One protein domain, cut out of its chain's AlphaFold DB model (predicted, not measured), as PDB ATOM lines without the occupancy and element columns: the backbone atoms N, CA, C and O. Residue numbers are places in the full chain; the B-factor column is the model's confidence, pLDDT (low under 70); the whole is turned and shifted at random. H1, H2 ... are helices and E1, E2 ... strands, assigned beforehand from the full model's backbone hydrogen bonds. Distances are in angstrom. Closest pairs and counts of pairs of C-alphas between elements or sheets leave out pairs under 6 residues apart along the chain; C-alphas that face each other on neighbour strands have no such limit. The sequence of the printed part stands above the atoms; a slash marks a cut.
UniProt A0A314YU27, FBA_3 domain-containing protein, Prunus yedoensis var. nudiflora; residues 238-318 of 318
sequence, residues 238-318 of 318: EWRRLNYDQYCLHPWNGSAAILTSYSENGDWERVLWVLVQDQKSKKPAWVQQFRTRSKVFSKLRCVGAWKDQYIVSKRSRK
ATOM      1  N   GLU A 238      -5.234  21.023  25.680       81.50
ATOM      2  CA  GLU A 238      -6.164  20.959  26.805       81.50
ATOM      3  C   GLU A 238      -5.850  22.016  27.862       81.50
ATOM      4  O   GLU A 238      -6.747  22.476  28.564       81.50
ATOM      5  N   TRP A 239      -4.577  22.398  27.991       83.12
ATOM      6  CA  TRP A 239      -4.165  23.374  28.988       83.12
ATOM      7  C   TRP A 239      -4.104  24.762  28.416       83.12
ATOM      8  O   TRP A 239      -4.162  25.664  29.224       83.12
ATOM      9  N   ARG A 240      -3.986  24.971  27.097       83.44
ATOM     10  CA  ARG A 240      -3.846  26.321  26.513       83.44
ATOM     11  C   ARG A 240      -4.976  27.257  26.901       83.44
ATOM     12  O   ARG A 240      -4.724  28.443  26.986       83.44
ATOM     13  N   ARG A 241      -6.175  26.712  27.124       82.50
ATOM     14  CA  ARG A 241      -7.422  27.451  27.371       82.50
ATOM     15  C   ARG A 241      -7.788  27.621  28.840       82.50
ATOM     16  O   ARG A 241      -8.936  27.924  29.155       82.50
ATOM     17  N   LEU A 242      -6.848  27.358  29.742       79.94
ATOM     18  CA  LEU A 242      -7.062  27.638  31.154       79.94
ATOM     19  C   LEU A 242      -6.958  29.146  31.397       79.94
ATOM     20  O   LEU A 242      -6.274  29.874  30.679       79.94
ATOM     21  N   ASN A 243      -7.632  29.614  32.439       77.81
ATOM     22  CA  ASN A 243      -7.514  31.000  32.864       77.81
ATOM     23  C   ASN A 243      -6.114  31.258  33.432       77.81
ATOM     24  O   ASN A 243      -5.488  30.373  34.013       77.81
ATOM     25  N   TYR A 244      -5.648  32.501  33.341       70.00
ATOM     26  CA  TYR A 244      -4.347  32.917  33.875       70.00
ATOM     27  C   TYR A 244      -4.094  32.436  35.317       70.00
ATOM     28  O   TYR A 244      -3.020  31.935  35.638       70.00
ATOM     29  N   ASP A 245      -5.093  32.546  36.197       74.38
ATOM     30  CA  ASP A 245      -4.979  32.196  37.617       74.38
ATOM     31  C   ASP A 245      -4.927  30.681  37.887       74.38
ATOM     32  O   ASP A 245      -4.760  30.252  39.035       74.38
ATOM     33  N   GLN A 246      -5.060  29.875  36.834       79.44
ATOM     34  CA  GLN A 246      -5.000  28.419  36.857       79.44
ATOM     35  C   GLN A 246      -3.618  27.869  36.495       79.44
ATOM     36  O   GLN A 246      -3.417  26.658  36.625       79.44
ATOM     37  N   TYR A 247      -2.667  28.720  36.104       83.25
ATOM     38  CA  TYR A 247      -1.266  28.338  35.928       83.25
ATOM     39  C   TYR A 247      -0.408  28.857  37.071       83.25
ATOM     40  O   TYR A 247      -0.579  29.978  37.550       83.25
ATOM     41  N   CYS A 248       0.582  28.064  37.466       84.31
ATOM     42  CA  CYS A 248       1.725  28.572  38.210       84.31
ATOM     43  C   CYS A 248       3.011  28.001  37.605       84.31
ATOM     44  O   CYS A 248       3.201  26.780  37.596       84.31
ATOM     45  N   LEU A 249       3.871  28.881  37.085       87.25
ATOM     46  CA  LEU A 249       5.177  28.524  36.533       87.25
ATOM     47  C   LEU A 249       6.212  28.472  37.662       87.25
ATOM     48  O   LEU A 249       6.384  29.437  38.407       87.25
ATOM     49  N   HIS A 250       6.906  27.344  37.791       84.88
ATOM     50  CA  HIS A 250       7.868  27.112  38.864       84.88
ATOM     51  C   HIS A 250       9.058  26.265  38.395       84.88
ATOM     52  O   HIS A 250       8.915  25.438  37.493       84.88
ATOM     53  N   PRO A 251      10.235  26.413  39.024       85.44
ATOM     54  CA  PRO A 251      11.318  25.456  38.854       85.44
ATOM     55  C   PRO A 251      10.986  24.126  39.556       85.44
ATOM     56  O   PRO A 251      10.467  24.112  40.673       85.44
ATOM     57  N   TRP A 252      11.328  23.002  38.924       86.06
ATOM     58  CA  TRP A 252      11.212  21.651  39.480       86.06
ATOM     59  C   TRP A 252      12.411  20.798  39.070       86.06
ATOM     60  O   TRP A 252      12.591  20.520  37.886       86.06
ATOM     61  N   ASN A 253      13.234  20.371  40.033       85.31
ATOM     62  CA  ASN A 253      14.428  19.545  39.792       85.31
ATOM     63  C   ASN A 253      15.296  20.039  38.615       85.31
ATOM     64  O   ASN A 253      15.721  19.261  37.765       85.31
ATOM     65  N   GLY A 254      15.524  21.356  38.538       86.81
ATOM     66  CA  GLY A 254      16.314  21.970  37.465       86.81
ATOM     67  C   GLY A 254      15.621  22.032  36.098       86.81
ATOM     68  O   GLY A 254      16.285  22.292  35.103       86.81
ATOM     69  N   SER A 255      14.311  21.796  36.029       90.31
ATOM     70  CA  SER A 255      13.487  21.936  34.822       90.31
ATOM     71  C   SER A 255      12.354  22.937  35.047       90.31
ATOM     72  O   SER A 255      11.929  23.163  36.181       90.31
ATOM     73  N   ALA A 256      11.839  23.533  33.971       92.12
ATOM     74  CA  ALA A 256      10.625  24.339  34.044       92.12
ATOM     75  C   ALA A 256       9.410  23.435  34.291       92.12
ATOM     76  O   ALA A 256       9.278  22.373  33.679       92.12
ATOM     77  N   ALA A 257       8.508  23.853  35.173       91.19
ATOM     78  CA  ALA A 257       7.290  23.121  35.475       91.19
ATOM     79  C   ALA A 257       6.085  24.049  35.577       91.19
ATOM     80  O   ALA A 257       6.184  25.177  36.054       91.19
ATOM     81  N   ILE A 258       4.935  23.543  35.154       90.50
ATOM     82  CA  ILE A 258       3.658  24.239  35.237       90.50
ATOM     83  C   ILE A 258       2.740  23.418  36.130       90.50
ATOM     84  O   ILE A 258       2.461  22.248  35.862       90.50
ATOM     85  N   LEU A 259       2.253  24.048  37.192       87.38
ATOM     86  CA  LEU A 259       1.152  23.523  37.981       87.38
ATOM     87  C   LEU A 259      -0.152  24.042  37.380       87.38
ATOM     88  O   LEU A 259      -0.440  25.234  37.480       87.38
ATOM     89  N   THR A 260      -0.940  23.158  36.774       88.44
ATOM     90  CA  THR A 260      -2.293  23.505  36.335       88.44
ATOM     91  C   THR A 260      -3.284  23.248  37.463       88.44
ATOM     92  O   THR A 260      -3.145  22.283  38.216       88.44
ATOM     93  N   SER A 261      -4.270  24.130  37.614       83.88
ATOM     94  CA  SER A 261      -5.336  24.015  38.611       83.88
ATOM     95  C   SER A 261      -6.694  24.178  37.947       83.88
ATOM     96  O   SER A 261      -7.000  25.252  37.445       83.88
ATOM     97  N   TYR A 262      -7.546  23.162  38.002       82.50
ATOM     98  CA  TYR A 262      -8.906  23.261  37.472       82.50
ATOM     99  C   TYR A 262      -9.930  22.811  38.506       82.50
ATOM    100  O   TYR A 262      -9.660  21.950  39.343       82.50
ATOM    101  N   SER A 263     -11.108  23.430  38.476       78.62
ATOM    102  CA  SER A 263     -12.207  23.086  39.372       78.62
ATOM    103  C   SER A 263     -13.313  22.380  38.607       78.62
ATOM    104  O   SER A 263     -13.841  22.937  37.647       78.62
ATOM    105  N   GLU A 264     -13.718  21.210  39.078       73.62
ATOM    106  CA  GLU A 264     -14.860  20.475  38.545       73.62
ATOM    107  C   GLU A 264     -15.761  20.064  39.714       73.62
ATOM    108  O   GLU A 264     -15.322  19.393  40.652       73.62
ATOM    109  N   ASN A 265     -17.023  20.505  39.693       75.56
ATOM    110  CA  ASN A 265     -18.020  20.205  40.733       75.56
ATOM    111  C   ASN A 265     -17.578  20.572  42.169       75.56
ATOM    112  O   ASN A 265     -17.940  19.910  43.141       75.56
ATOM    113  N   GLY A 266     -16.776  21.635  42.314       72.62
ATOM    114  CA  GLY A 266     -16.278  22.134  43.603       72.62
ATOM    115  C   GLY A 266     -15.027  21.426  44.137       72.62
ATOM    116  O   GLY A 266     -14.437  21.896  45.117       72.62
ATOM    117  N   ASP A 267     -14.579  20.353  43.485       78.75
ATOM    118  CA  ASP A 267     -13.261  19.775  43.722       78.75
ATOM    119  C   ASP A 267     -12.225  20.487  42.861       78.75
ATOM    120  O   ASP A 267     -12.452  20.744  41.681       78.75
ATOM    121  N   TRP A 268     -11.067  20.770  43.451       80.38
ATOM    122  CA  TRP A 268      -9.924  21.289  42.716       80.38
ATOM    123  C   TRP A 268      -8.977  20.144  42.399       80.38
ATOM    124  O   TRP A 268      -8.506  19.452  43.311       80.38
ATOM    125  N   GLU A 269      -8.701  19.965  41.115       85.44
ATOM    126  CA  GLU A 269      -7.610  19.135  40.646       85.44
ATOM    127  C   GLU A 269      -6.386  20.003  40.366       85.44
ATOM    128  O   GLU A 269      -6.484  21.105  39.824       85.44
ATOM    129  N   ARG A 270      -5.224  19.493  40.766       85.44
ATOM    130  CA  ARG A 270      -3.925  20.063  40.451       85.44
ATOM    131  C   ARG A 270      -3.020  19.029  39.833       85.44
ATOM    132  O   ARG A 270      -2.875  17.933  40.386       85.44
ATOM    133  N   VAL A 271      -2.370  19.411  38.747       87.81
ATOM    134  CA  VAL A 271      -1.455  18.538  38.021       87.81
ATOM    135  C   VAL A 271      -0.144  19.268  37.790       87.81
ATOM    136  O   VAL A 271      -0.141  20.385  37.271       87.81
ATOM    137  N   LEU A 272       0.965  18.653  38.208       88.38
ATOM    138  CA  LEU A 272       2.292  19.171  37.897       88.38
ATOM    139  C   LEU A 272       2.784  18.558  36.593       88.38
ATOM    140  O   LEU A 272       2.979  17.342  36.492       88.38
ATOM    141  N   TRP A 273       3.067  19.435  35.644       92.44
ATOM    142  CA  TRP A 273       3.676  19.105  34.370       92.44
ATOM    143  C   TRP A 273       5.099  19.619  34.349       92.44
ATOM    144  O   TRP A 273       5.342  20.793  34.614       92.44
ATOM    145  N   VAL A 274       6.042  18.743  34.031       92.56
ATOM    146  CA  VAL A 274       7.456  19.099  33.923       92.56
ATOM    147  C   VAL A 274       7.861  19.066  32.467       92.56
ATOM    148  O   VAL A 274       7.581  18.096  31.758       92.56
ATOM    149  N   LEU A 275       8.521  20.137  32.045       93.00
ATOM    150  CA  LEU A 275       9.147  20.227  30.745       93.00
ATOM    151  C   LEU A 275      10.372  19.315  30.738       93.00
ATOM    152  O   LEU A 275      11.311  19.508  31.505       93.00
ATOM    153  N   VAL A 276      10.362  18.327  29.858       91.19
ATOM    154  CA  VAL A 276      11.489  17.430  29.619       91.19
ATOM    155  C   VAL A 276      11.909  17.526  28.164       91.19
ATOM    156  O   VAL A 276      11.112  17.859  27.286       91.19
ATOM    157  N   GLN A 277      13.166  17.204  27.890       84.94
ATOM    158  CA  GLN A 277      13.625  17.041  26.522       84.94
ATOM    159  C   GLN A 277      13.455  15.580  26.114       84.94
ATOM    160  O   GLN A 277      14.006  14.681  26.752       84.94
ATOM    161  N   ASP A 278      12.673  15.329  25.064       77.06
ATOM    162  CA  ASP A 278      12.501  13.972  24.555       77.06
ATOM    163  C   ASP A 278      13.835  13.447  24.005       77.06
ATOM    164  O   ASP A 278      14.427  14.029  23.096       77.06
ATOM    165  N   GLN A 279      14.293  12.317  24.540       72.12
ATOM    166  CA  GLN A 279      15.559  11.674  24.176       72.12
ATOM    167  C   GLN A 279      15.617  11.304  22.685       72.12
ATOM    168  O   GLN A 279      16.697  11.299  22.094       72.12
ATOM    169  N   LYS A 280      14.467  11.002  22.062       74.31
ATOM    170  CA  LYS A 280      14.410  10.588  20.651       74.31
ATOM    171  C   LYS A 280      14.320  11.771  19.695       74.31
ATOM    172  O   LYS A 280      15.108  11.857  18.758       74.31
ATOM    173  N   SER A 281      13.360  12.669  19.905       74.25
ATOM    174  CA  SER A 281      13.120  13.792  18.989       74.25
ATOM    175  C   SER A 281      13.924  15.051  19.317       74.25
ATOM    176  O   SER A 281      13.936  15.979  18.508       74.25
ATOM    177  N   LYS A 282      14.573  15.109  20.490       77.44
ATOM    178  CA  LYS A 282      15.188  16.312  21.086       77.44
ATOM    179  C   LYS A 282      14.225  17.493  21.253       77.44
ATOM    180  O   LYS A 282      14.671  18.593  21.584       77.44
ATOM    181  N   LYS A 283      12.922  17.281  21.043       80.94
ATOM    182  CA  LYS A 283      11.889  18.309  21.181       80.94
ATOM    183  C   LYS A 283      11.446  18.429  22.641       80.94
ATOM    184  O   LYS A 283      11.511  17.442  23.380       80.94
ATOM    185  N   PRO A 284      10.984  19.617  23.058       86.00
ATOM    186  CA  PRO A 284      10.339  19.775  24.351       86.00
ATOM    187  C   PRO A 284       9.071  18.917  24.420       86.00
ATOM    188  O   PRO A 284       8.265  18.905  23.488       86.00
ATOM    189  N   ALA A 285       8.896  18.219  25.536       89.75
ATOM    190  CA  ALA A 285       7.706  17.449  25.861       89.75
ATOM    191  C   ALA A 285       7.288  17.727  27.308       89.75
ATOM    192  O   ALA A 285       8.115  18.063  28.154       89.75
ATOM    193  N   TRP A 286       6.002  17.565  27.601       92.31
ATOM    194  CA  TRP A 286       5.463  17.742  28.945       92.31
ATOM    195  C   TRP A 286       5.126  16.388  29.554       92.31
ATOM    196  O   TRP A 286       4.369  15.613  28.970       92.31
ATOM    197  N   VAL A 287       5.676  16.107  30.734       92.12
ATOM    198  CA  VAL A 287       5.422  14.862  31.467       92.12
ATOM    199  C   VAL A 287       4.705  15.169  32.768       92.12
ATOM    200  O   VAL A 287       5.126  16.035  33.539       92.12
ATOM    201  N   GLN A 288       3.625  14.433  33.019       92.44
ATOM    202  CA  GLN A 288       2.917  14.487  34.288       92.44
ATOM    203  C   GLN A 288       3.795  13.884  35.383       92.44
ATOM    204  O   GLN A 288       4.157  12.713  35.297       92.44
ATOM    205  N   GLN A 289       4.093  14.651  36.429       88.75
ATOM    206  CA  GLN A 289       4.792  14.113  37.600       88.75
ATOM    207  C   GLN A 289       3.814  13.577  38.638       88.75
ATOM    208  O   GLN A 289       3.986  12.479  39.155       88.75
ATOM    209  N   PHE A 290       2.753  14.328  38.921       82.75
ATOM    210  CA  PHE A 290       1.672  13.859  39.776       82.75
ATOM    211  C   PHE A 290       0.381  14.617  39.497       82.75
ATOM    212  O   PHE A 290       0.363  15.683  38.878       82.75
ATOM    213  N   ARG A 291      -0.695  14.059  40.042       86.56
ATOM    214  CA  ARG A 291      -2.042  14.612  40.043       86.56
ATOM    215  C   ARG A 291      -2.609  14.501  41.451       86.56
ATOM    216  O   ARG A 291      -2.501  13.455  42.086       86.56
ATOM    217  N   THR A 292      -3.227  15.570  41.934       82.19
ATOM    218  CA  THR A 292      -3.938  15.578  43.216       82.19
ATOM    219  C   THR A 292      -5.322  16.180  43.041       82.19
ATOM    220  O   THR A 292      -5.490  17.144  42.302       82.19
ATOM    221  N   ARG A 293      -6.316  15.633  43.743       82.75
ATOM    222  CA  ARG A 293      -7.684  16.156  43.772       82.75
ATOM    223  C   ARG A 293      -8.105  16.323  45.220       82.75
ATOM    224  O   ARG A 293      -8.060  15.366  45.988       82.75
ATOM    225  N   SER A 294      -8.466  17.539  45.619       75.31
ATOM    226  CA  SER A 294      -8.928  17.787  46.986       75.31
ATOM    227  C   SER A 294      -9.722  19.079  47.108       75.31
ATOM    228  O   SER A 294      -9.321  20.132  46.612       75.31
ATOM    229  N   LYS A 295     -10.796  19.031  47.904       73.75
ATOM    230  CA  LYS A 295     -11.542  20.223  48.334       73.75
ATOM    231  C   LYS A 295     -10.683  21.193  49.140       73.75
ATOM    232  O   LYS A 295     -10.971  22.389  49.158       73.75
ATOM    233  N   VAL A 296      -9.618  20.714  49.789       70.44
ATOM    234  CA  VAL A 296      -8.712  21.550  50.597       70.44
ATOM    235  C   VAL A 296      -7.985  22.581  49.726       70.44
ATOM    236  O   VAL A 296      -7.775  23.713  50.163       70.44
ATOM    237  N   PHE A 297      -7.683  22.248  48.466       70.25
ATOM    238  CA  PHE A 297      -6.969  23.149  47.557       70.25
ATOM    239  C   PHE A 297      -7.778  24.372  47.124       70.25
ATOM    240  O   PHE A 297      -7.171  25.379  46.772       70.25
ATOM    241  N   SER A 298      -9.109  24.355  47.265       66.31
ATOM    242  CA  SER A 298      -9.956  25.541  47.037       66.31
ATOM    243  C   SER A 298      -9.553  26.749  47.894       66.31
ATOM    244  O   SER A 298      -9.828  27.895  47.540       66.31
ATOM    245  N   LYS A 299      -8.890  26.503  49.034       67.94
ATOM    246  CA  LYS A 299      -8.484  27.529  50.005       67.94
ATOM    247  C   LYS A 299      -6.975  27.765  50.042       67.94
ATOM    248  O   LYS A 299      -6.520  28.578  50.845       67.94
ATOM    249  N   LEU A 300      -6.202  27.060  49.219       69.56
ATOM    250  CA  LEU A 300      -4.742  27.103  49.236       69.56
ATOM    251  C   LEU A 300      -4.211  27.663  47.917       69.56
ATOM    252  O   LEU A 300      -4.681  27.272  46.856       69.56
ATOM    253  N   ARG A 301      -3.203  28.528  47.954       68.06
ATOM    254  CA  ARG A 301      -2.414  28.960  46.794       68.06
ATOM    255  C   ARG A 301      -1.064  28.248  46.847       68.06
ATOM    256  O   ARG A 301      -0.439  28.232  47.902       68.06
ATOM    257  N   CYS A 302      -0.625  27.645  45.745       67.06
ATOM    258  CA  CYS A 302       0.762  27.192  45.640       67.06
ATOM    259  C   CYS A 302       1.652  28.432  45.534       67.06
ATOM    260  O   CYS A 302       1.391  29.289  44.694       67.06
ATOM    261  N   VAL A 303       2.636  28.562  46.420       67.00
ATOM    262  CA  VAL A 303       3.581  29.692  46.397       67.00
ATOM    263  C   VAL A 303       4.969  29.273  45.929       67.00
ATOM    264  O   VAL A 303       5.776  30.128  45.590       67.00
ATOM    265  N   GLY A 304       5.238  27.969  45.871       62.50
ATOM    266  CA  GLY A 304       6.470  27.433  45.315       62.50
ATOM    267  C   GLY A 304       6.682  25.972  45.689       62.50
ATOM    268  O   GLY A 304       5.821  25.325  46.293       62.50
ATOM    269  N   ALA A 305       7.862  25.473  45.345       61.41
ATOM    270  CA  ALA A 305       8.356  24.167  45.746       61.41
ATOM    271  C   ALA A 305       9.671  24.335  46.515       61.41
ATOM    272  O   ALA A 305      10.468  25.224  46.217       61.41
ATOM    273  N   TRP A 306       9.892  23.482  47.510       60.47
ATOM    274  CA  TRP A 306      11.149  23.380  48.238       60.47
ATOM    275  C   TRP A 306      11.550  21.917  48.318       60.47
ATOM    276  O   TRP A 306      10.860  21.114  48.948       60.47
ATOM    277  N   LYS A 307      12.675  21.579  47.678       64.62
ATOM    278  CA  LYS A 307      13.107  20.191  47.468       64.62
ATOM    279  C   LYS A 307      11.993  19.385  46.782       64.62
ATOM    280  O   LYS A 307      11.596  19.722  45.673       64.62
ATOM    281  N   ASP A 308      11.486  18.358  47.449       58.53
ATOM    282  CA  ASP A 308      10.423  17.451  47.024       58.53
ATOM    283  C   ASP A 308       9.037  17.828  47.585       58.53
ATOM    284  O   ASP A 308       8.084  17.060  47.458       58.53
ATOM    285  N   GLN A 309       8.897  19.005  48.208       61.66
ATOM    286  CA  GLN A 309       7.667  19.444  48.873       61.66
ATOM    287  C   GLN A 309       7.090  20.729  48.272       61.66
ATOM    288  O   GLN A 309       7.809  21.587  47.762       61.66
ATOM    289  N   TYR A 310       5.770  20.893  48.395       68.19
ATOM    290  CA  TYR A 310       5.073  22.121  48.018       68.19
ATOM    291  C   TYR A 310       4.896  23.055  49.196       68.19
ATOM    292  O   TYR A 310       4.419  22.656  50.259       68.19
ATOM    293  N   ILE A 311       5.172  24.331  48.951       70.19
ATOM    294  CA  ILE A 311       4.794  25.393  49.867       70.19
ATOM    295  C   ILE A 311       3.438  25.918  49.406       70.19
ATOM    296  O   ILE A 311       3.272  26.425  48.293       70.19
ATOM    297  N   VAL A 312       2.450  25.788  50.283       72.50
ATOM    298  CA  VAL A 312       1.094  26.286  50.062       72.50
ATOM    299  C   VAL A 312       0.768  27.356  51.093       72.50
ATOM    300  O   VAL A 312       0.996  27.177  52.285       72.50
ATOM    301  N   SER A 313       0.210  28.471  50.639       68.69
ATOM    302  CA  SER A 313      -0.324  29.510  51.514       68.69
ATOM    303  C   SER A 313      -1.844  29.432  51.547       68.69
ATOM    304  O   SER A 313      -2.499  29.090  50.562       68.69
ATOM    305  N   LYS A 314      -2.445  29.734  52.696       72.12
ATOM    306  CA  LYS A 314      -3.900  29.855  52.799       72.12
ATOM    307  C   LYS A 314      -4.317  31.170  52.148       72.12
ATOM    308  O   LYS A 314      -3.786  32.215  52.515       72.12
ATOM    309  N   ARG A 315      -5.282  31.146  51.220       61.03
ATOM    310  CA  ARG A 315      -5.920  32.385  50.745       61.03
ATOM    311  C   ARG A 315      -6.566  33.052  51.965       61.03
ATOM    312  O   ARG A 315      -7.475  32.476  52.569       61.03
ATOM    313  N   SER A 316      -6.072  34.222  52.376       49.94
ATOM    314  CA  SER A 316      -6.754  35.011  53.401       49.94
ATOM    315  C   SER A 316      -8.094  35.455  52.826       49.94
ATOM    316  O   SER A 316      -8.148  35.956  51.702       49.94
ATOM    317  N   ARG A 317      -9.183  35.252  53.572       47.81
ATOM    318  CA  ARG A 317     -10.456  35.895  53.238       47.81
ATOM    319  C   ARG A 317     -10.225  37.404  53.358       47.81
ATOM    320  O   ARG A 317      -9.809  37.842  54.428       47.81
ATOM    321  N   LYS A 318     -10.382  38.136  52.252       38.28
ATOM    322  CA  LYS A 318     -10.708  39.563  52.319       38.28
ATOM    323  C   LYS A 318     -12.138  39.688  52.824       38.28
ATOM    324  O   LYS A 318     -12.940  38.789  52.476       38.28
TER     325      LYS A 318
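What this domain is: This is residues 238 to 318 of the 318 residues of the protein "FBA_3 domain-containing protein" of Prunus yedoensis var. nudiflora (UniProt A0A314YU27). A strongly twisted sheet of four strands, E1 to E4, makes the larger layer of a small, loosely formed sandwich; the hairpin E5 and E6 is the other layer, only partly face to face with it, and short helix H1 joins the two. The loop between E3 and E4 and the tail after E6 lie toward opposite ends of the length. The printed part has 81 residues, mostly strand, in the order E1 E2 E3 E4 H1 E5 E6, with both sheets antiparallel. It is only just compact, close to loose, with a radius of gyration of the C-alphas of 13.7 A, and elongated, spanning 48 by 28 by 19 A.

Where its parts are: Find C-alpha 247 at (-1.266, 28.338, 35.928), where E1, residues 247 to 252, begins. E2 is residues 255 to 264, 28.6 A; E3 is 267 to 277, 32.0 A; E4 is 284 to 294, 29.8 A. H1 is 295 to 299, E5 300 to 306, and E6 309 to 314, ending at C-alpha 314, (-3.900, 29.855, 52.799).

How they stand to each other: E1 to E4 form a meander, each strand the antiparallel neighbour of the one before. Look for N 250 and O 257 at 2.9 A, N 260 and O 271 at 2.9 A, and N 274 and O 287 at 2.9 A. In hairpin E5 and E6, N 303 and O 311 are 2.9 A apart. The closest C-alphas of E1 and E5 are His 250 and Gly 304, 6.6 A; E3 and E6 are apart. H1 is on the larger sheet, over E3, at a height of 7.1 A; 0 of 1 O i to N i+4 pairs and 2 of 2 O i to N i+3 pairs are within hydrogen-bond range.

The domain as a whole: The farthest C-alphas, Lys 280 and Lys 318, are 49.7 A apart. The printed part has no cut and no long link. Confidence is under 70 at residues 298 to 310, 313 and 315 to 318.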